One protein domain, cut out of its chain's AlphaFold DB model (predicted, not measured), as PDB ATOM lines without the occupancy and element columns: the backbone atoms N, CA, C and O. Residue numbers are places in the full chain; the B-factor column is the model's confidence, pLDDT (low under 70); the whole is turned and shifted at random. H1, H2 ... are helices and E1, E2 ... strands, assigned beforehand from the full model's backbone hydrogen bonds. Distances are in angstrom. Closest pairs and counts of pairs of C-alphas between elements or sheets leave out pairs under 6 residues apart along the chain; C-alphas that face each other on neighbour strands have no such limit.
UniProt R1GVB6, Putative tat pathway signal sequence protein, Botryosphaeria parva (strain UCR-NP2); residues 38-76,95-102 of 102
ATOM      1  N   GLY A  38     -33.465 -37.841 -27.815       85.56
ATOM      2  CA  GLY A  38     -33.518 -38.370 -29.162       85.56
ATOM      3  C   GLY A  38     -32.782 -39.701 -29.246       85.56
ATOM      4  O   GLY A  38     -31.868 -39.984 -28.474       85.56
ATOM      5  N   VAL A  39     -33.195 -40.521 -30.209       86.06
ATOM      6  CA  VAL A  39     -32.437 -41.711 -30.588       86.06
ATOM      7  C   VAL A  39     -31.175 -41.238 -31.299       86.06
ATOM      8  O   VAL A  39     -31.266 -40.593 -32.344       86.06
ATOM      9  N   LEU A  40     -30.017 -41.534 -30.712       87.81
ATOM     10  CA  LEU A  40     -28.723 -41.280 -31.332       87.81
ATOM     11  C   LEU A  40     -28.418 -42.436 -32.283       87.81
ATOM     12  O   LEU A  40     -28.333 -43.590 -31.858       87.81
ATOM     13  N   GLY A  41     -28.313 -42.127 -33.572       87.06
ATOM     14  CA  GLY A  41     -27.929 -43.109 -34.578       87.06
ATOM     15  C   GLY A  41     -26.476 -43.537 -34.393       87.06
ATOM     16  O   GLY A  41     -25.653 -42.780 -33.878       87.06
ATOM     17  N   GLN A  42     -26.162 -44.753 -34.829       89.88
ATOM     18  CA  GLN A  42     -24.791 -45.240 -34.922       89.88
ATOM     19  C   GLN A  42     -24.453 -45.513 -36.384       89.88
ATOM     20  O   GLN A  42     -25.291 -46.012 -37.136       89.88
ATOM     21  N   VAL A  43     -23.224 -45.194 -36.771       91.75
ATOM     22  CA  VAL A  43     -22.651 -45.540 -38.072       91.75
ATOM     23  C   VAL A  43     -21.433 -46.430 -37.875       91.75
ATOM     24  O   VAL A  43     -20.708 -46.306 -36.890       91.75
ATOM     25  N   TRP A  44     -21.187 -47.319 -38.831       94.56
ATOM     26  CA  TRP A  44     -19.978 -48.131 -38.837       94.56
ATOM     27  C   TRP A  44     -18.809 -47.319 -39.384       94.56
ATOM     28  O   TRP A  44     -18.867 -46.810 -40.503       94.56
ATOM     29  N   PHE A  45     -17.750 -47.197 -38.593       93.88
ATOM     30  CA  PHE A  45     -16.561 -46.416 -38.903       93.88
ATOM     31  C   PHE A  45     -15.315 -47.300 -38.803       93.88
ATOM     32  O   PHE A  45     -15.134 -48.030 -37.833       93.88
ATOM     33  N   GLN A  46     -14.455 -47.251 -39.819       94.44
ATOM     34  CA  GLN A  46     -13.197 -47.988 -39.857       94.44
ATOM     35  C   GLN A  46     -12.092 -47.122 -40.480       94.44
ATOM     36  O   GLN A  46     -11.959 -47.067 -41.709       94.44
ATOM     37  N   PRO A  47     -11.273 -46.437 -39.665       92.62
ATOM     38  CA  PRO A  47     -10.105 -45.728 -40.164       92.62
ATOM     39  C   PRO A  47      -8.982 -46.724 -40.484       92.62
ATOM     40  O   PRO A  47      -8.919 -47.823 -39.937       92.62
ATOM     41  N   SER A  48      -8.026 -46.329 -41.324       91.88
ATOM     42  CA  SER A  48      -6.943 -47.220 -41.775       91.88
ATOM     43  C   SER A  48      -6.046 -47.766 -40.656       91.88
ATOM     44  O   SER A  48      -5.339 -48.747 -40.865       91.88
ATOM     45  N   SER A  49      -6.022 -47.111 -39.491       92.75
ATOM     46  CA  SER A  49      -5.151 -47.440 -38.358       92.75
ATOM     47  C   SER A  49      -5.885 -47.998 -37.135       92.75
ATOM     48  O   SER A  49      -5.249 -48.159 -36.095       92.75
ATOM     49  N   ALA A  50      -7.195 -48.250 -37.212       91.56
ATOM     50  CA  ALA A  50      -7.984 -48.718 -36.072       91.56
ATOM     51  C   ALA A  50      -9.000 -49.797 -36.494       91.56
ATOM     52  O   ALA A  50      -9.296 -49.940 -37.684       91.56
ATOM     53  N   PRO A  51      -9.505 -50.603 -35.543       92.56
ATOM     54  CA  PRO A  51     -10.540 -51.584 -35.836       92.56
ATOM     55  C   PRO A  51     -11.864 -50.912 -36.229       92.56
ATOM     56  O   PRO A  51     -12.041 -49.705 -36.088       92.56
ATOM     57  N   LEU A  52     -12.791 -51.729 -36.731       92.50
ATOM     58  CA  LEU A  52     -14.174 -51.325 -36.968       92.50
ATOM     59  C   LEU A  52     -14.835 -50.933 -35.638       92.50
ATOM     60  O   LEU A  52     -14.793 -51.702 -34.677       92.50
ATOM     61  N   GLU A  53     -15.475 -49.771 -35.606       92.25
ATOM     62  CA  GLU A  53     -16.135 -49.220 -34.427       92.25
ATOM     63  C   GLU A  53     -17.529 -48.692 -34.789       92.25
ATOM     64  O   GLU A  53     -17.748 -48.156 -35.880       92.25
ATOM     65  N   ALA A  54     -18.484 -48.847 -33.870       91.81
ATOM     66  CA  ALA A  54     -19.778 -48.183 -33.961       91.81
ATOM     67  C   ALA A  54     -19.636 -46.756 -33.417       91.81
ATOM     68  O   ALA A  54     -19.481 -46.551 -32.213       91.81
ATOM     69  N   PHE A  55     -19.684 -45.764 -34.302       91.62
ATOM     70  CA  PHE A  55     -19.577 -44.355 -33.942       91.62
ATOM     71  C   PHE A  55     -20.965 -43.733 -33.780       91.62
ATOM     72  O   PHE A  55     -21.832 -43.913 -34.633       91.62
ATOM     73  N   VAL A  56     -21.183 -42.988 -32.694       90.25
ATOM     74  CA  VAL A  56     -22.466 -42.327 -32.412       90.25
ATOM     75  C   VAL A  56     -22.526 -40.976 -33.121       90.25
ATOM     76  O   VAL A  56     -21.667 -40.122 -32.907       90.25
ATOM     77  N   ASP A  57     -23.572 -40.755 -33.916       84.81
ATOM     78  CA  ASP A  57     -23.850 -39.450 -34.511       84.81
ATOM     79  C   ASP A  57     -24.633 -38.569 -33.522       84.81
ATOM     80  O   ASP A  57     -25.795 -38.830 -33.195       84.81
ATOM     81  N   PHE A  58     -23.976 -37.513 -33.039       83.06
ATOM     82  CA  PHE A  58     -24.556 -36.534 -32.117       83.06
ATOM     83  C   PHE A  58     -25.248 -35.360 -32.825       83.06
ATOM     84  O   PHE A  58     -25.715 -34.437 -32.154       83.06
ATOM     85  N   ASN A  59     -25.333 -35.358 -34.159       82.00
ATOM     86  CA  ASN A  59     -25.968 -34.295 -34.934       82.00
ATOM     87  C   ASN A  59     -27.502 -34.403 -34.906       82.00
ATOM     88  O   ASN A  59     -28.168 -34.713 -35.898       82.00
ATOM     89  N   THR A  60     -28.088 -34.145 -33.738       81.12
ATOM     90  CA  THR A  60     -29.536 -34.176 -33.516       81.12
ATOM     91  C   THR A  60     -30.117 -32.769 -33.357       81.12
ATOM     92  O   THR A  60     -29.428 -31.772 -33.144       81.12
ATOM     93  N   ARG A  61     -31.445 -32.651 -33.475       82.56
ATOM     94  CA  ARG A  61     -32.150 -31.392 -33.196       82.56
ATOM     95  C   ARG A  61     -32.525 -31.316 -31.720       82.56
ATOM     96  O   ARG A  61     -33.449 -32.001 -31.277       82.56
ATOM     97  N   HIS A  62     -31.879 -30.422 -30.985       83.62
ATOM     98  CA  HIS A  62     -32.129 -30.244 -29.557       83.62
ATOM     99  C   HIS A  62     -33.384 -29.400 -29.271       83.62
ATOM    100  O   HIS A  62     -33.728 -28.472 -30.006       83.62
ATOM    101  N   ARG A  63     -34.081 -29.722 -28.175       84.19
ATOM    102  CA  ARG A  63     -35.227 -28.969 -27.633       84.19
ATOM    103  C   ARG A  63     -35.170 -28.998 -26.112       84.19
ATOM    104  O   ARG A  63     -34.743 -30.005 -25.554       84.19
ATOM    105  N   CYS A  64     -35.639 -27.935 -25.457       87.88
ATOM    106  CA  CYS A  64     -35.655 -27.897 -24.000       87.88
ATOM    107  C   CYS A  64     -36.691 -28.860 -23.406       87.88
ATOM    108  O   CYS A  64     -37.814 -28.939 -23.910       87.88
ATOM    109  N   ARG A  65     -36.324 -29.591 -22.346       89.19
ATOM    110  CA  ARG A  65     -37.176 -30.608 -21.693       89.19
ATOM    111  C   ARG A  65     -37.064 -30.549 -20.166       89.19
ATOM    112  O   ARG A  65     -36.215 -29.849 -19.624       89.19
ATOM    113  N   ASN A  66     -37.932 -31.285 -19.467       93.38
ATOM    114  CA  ASN A  66     -37.859 -31.425 -18.012       93.38
ATOM    115  C   ASN A  66     -36.678 -32.336 -17.631       93.38
ATOM    116  O   ASN A  66     -36.773 -33.558 -17.753       93.38
ATOM    117  N   TYR A  67     -35.584 -31.722 -17.178       94.31
ATOM    118  CA  TYR A  67     -34.359 -32.416 -16.785       94.31
ATOM    119  C   TYR A  67     -34.586 -33.465 -15.690       94.31
ATOM    120  O   TYR A  67     -34.135 -34.597 -15.836       94.31
ATOM    121  N   ASP A  68     -35.309 -33.119 -14.623       95.50
ATOM    122  CA  ASP A  68     -35.459 -34.001 -13.460       95.50
ATOM    123  C   ASP A  68     -36.259 -35.260 -13.803       95.50
ATOM    124  O   ASP A  68     -35.898 -36.363 -13.392       95.50
ATOM    125  N   ALA A  69     -37.304 -35.117 -14.623       95.69
ATOM    126  CA  ALA A  69     -38.084 -36.255 -15.103       95.69
ATOM    127  C   ALA A  69     -37.235 -37.218 -15.951       95.69
ATOM    128  O   ALA A  69     -37.337 -38.435 -15.801       95.69
ATOM    129  N   ILE A  70     -36.375 -36.677 -16.822       95.31
ATOM    130  CA  ILE A  70     -35.479 -37.477 -17.671       95.31
ATOM    131  C   ILE A  70     -34.410 -38.164 -16.827       95.31
ATOM    132  O   ILE A  70     -34.153 -39.351 -17.015       95.31
ATOM    133  N   ARG A  71     -33.816 -37.442 -15.872       95.38
ATOM    134  CA  ARG A  71     -32.821 -37.986 -14.950       95.38
ATOM    135  C   ARG A  71     -33.382 -39.170 -14.161       95.38
ATOM    136  O   ARG A  71     -32.762 -40.228 -14.169       95.38
ATOM    137  N   ALA A  72     -34.548 -39.012 -13.532       97.44
ATOM    138  CA  ALA A  72     -35.182 -40.085 -12.766       97.44
ATOM    139  C   ALA A  72     -35.490 -41.306 -13.650       97.44
ATOM    140  O   ALA A  72     -35.157 -42.436 -13.298       97.44
ATOM    141  N   TRP A  73     -36.042 -41.076 -14.846       96.00
ATOM    142  CA  TRP A  73     -36.311 -42.147 -15.808       96.00
ATOM    143  C   TRP A  73     -35.040 -42.908 -16.218       96.00
ATOM    144  O   TRP A  73     -35.086 -44.135 -16.343       96.00
ATOM    145  N   ALA A  74     -33.929 -42.189 -16.421       95.00
ATOM    146  CA  ALA A  74     -32.651 -42.749 -16.846       95.00
ATOM    147  C   ALA A  74     -31.950 -43.526 -15.725       95.00
ATOM    148  O   ALA A  74     -31.390 -44.584 -15.999       95.00
ATOM    149  N   GLU A  75     -31.988 -43.038 -14.481       95.69
ATOM    150  CA  GLU A  75     -31.419 -43.729 -13.312       95.69
ATOM    151  C   GLU A  75     -32.059 -45.116 -13.118       95.69
ATOM    152  O   GLU A  75     -31.356 -46.095 -12.879       95.69
ATOM    153  N   GLU A  76     -33.374 -45.234 -13.322       97.31
ATOM    154  CA  GLU A  76     -34.112 -46.505 -13.234       97.31
ATOM    155  C   GLU A  76     -33.830 -47.490 -14.388       97.31
ATOM    156  O   GLU A  76     -34.169 -48.669 -14.282       97.31
ATOM    157  N   ASP A  95     -23.896 -52.791 -46.280       93.25
ATOM    158  CA  ASP A  95     -23.984 -51.619 -45.407       93.25
ATOM    159  C   ASP A  95     -22.782 -50.685 -45.609       93.25
ATOM    160  O   ASP A  95     -21.671 -51.104 -45.949       93.25
ATOM    161  N   THR A  96     -23.003 -49.387 -45.399       92.62
ATOM    162  CA  THR A  96     -21.943 -48.381 -45.531       92.62
ATOM    163  C   THR A  96     -21.035 -48.396 -44.307       92.62
ATOM    164  O   THR A  96     -21.503 -48.249 -43.178       92.62
ATOM    165  N   VAL A  97     -19.728 -48.513 -44.552       94.44
ATOM    166  CA  VAL A  97     -18.676 -48.339 -43.546       94.44
ATOM    167  C   VAL A  97     -17.845 -47.118 -43.926       94.44
ATOM    168  O   VAL A  97     -17.261 -47.062 -45.009       94.44
ATOM    169  N   TYR A  98     -17.813 -46.122 -43.046       93.00
ATOM    170  CA  TYR A  98     -17.121 -44.860 -43.273       93.00
ATOM    171  C   TYR A  98     -15.634 -44.970 -42.929       93.00
ATOM    172  O   TYR A  98     -15.260 -45.580 -41.932       93.00
ATOM    173  N   THR A  99     -14.772 -44.324 -43.716       93.81
ATOM    174  CA  THR A  99     -13.321 -44.238 -43.447       93.81
ATOM    175  C   THR A  99     -12.919 -42.966 -42.693       93.81
ATOM    176  O   THR A  99     -11.791 -42.860 -42.214       93.81
ATOM    177  N   ALA A 100     -13.847 -42.013 -42.562       89.69
ATOM    178  CA  ALA A 100     -13.743 -40.775 -41.792       89.69
ATOM    179  C   ALA A 100     -15.081 -40.506 -41.086       89.69
ATOM    180  O   ALA A 100     -16.122 -40.917 -41.596       89.69
ATOM    181  N   ILE A 101     -15.056 -39.825 -39.935       85.00
ATOM    182  CA  ILE A 101     -16.281 -39.416 -39.234       85.00
ATOM    183  C   ILE A 101     -17.043 -38.431 -40.144       85.00
ATOM    184  O   ILE A 101     -16.432 -37.439 -40.557       85.00
ATOM    185  N   PRO A 102     -18.304 -38.728 -40.507       73.50
ATOM    186  CA  PRO A 102     -19.112 -37.869 -41.368       73.50
ATOM    187  C   PRO A 102     -19.530 -36.549 -40.704       73.50
ATOM    188  O   PRO A 102     -19.520 -36.462 -39.455       73.50
TER     189      PRO A 102
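AT A GLANCE: This is residues 38 to 76 and 95 to 102 of the 102 residues of the protein "Putative tat pathway signal sequence protein" of Botryosphaeria parva (strain UCR-NP2) (UniProt R1GVB6). There is little regular structure: a strand hairpin, E1 and E2, trails off to a helix, H1, that sticks out at the far end, while residues 97 to 98 pair beside E1. Printed are 47 residues, with two named strands, antiparallel, then one named helix; the class is mixed, with under half of the residues in named elements. The whole is extended, with a radius of gyration of the C-alphas of 15.3 A and spans of 42 by 23 by 18 A.

HOW THE PARTS SIT: Look first at the hairpin of E1, residues 42 to 45, and E2, residues 53 to 56, antiparallel at 141 degrees; N 43 and O 55 are within hydrogen-bond range, 2.9 A. H1, residues 67 to 75, is apart from E1; its O i to N i+4 pairs are all within range.

IN THESE COORDINATES: Find C-alpha 42 at (-24.791, -45.240, -34.922); E1 runs 9.2 A, E2 9.6 A. H1 runs 12.2 A to C-alpha 75 at (-31.419, -43.729, -13.312).

THE WHOLE: Residues 77 to 94 are cut out; C-alphas 76 and 95 are 34.1 A apart. Neither link is long. No printed residue is under 70 in pLDDT.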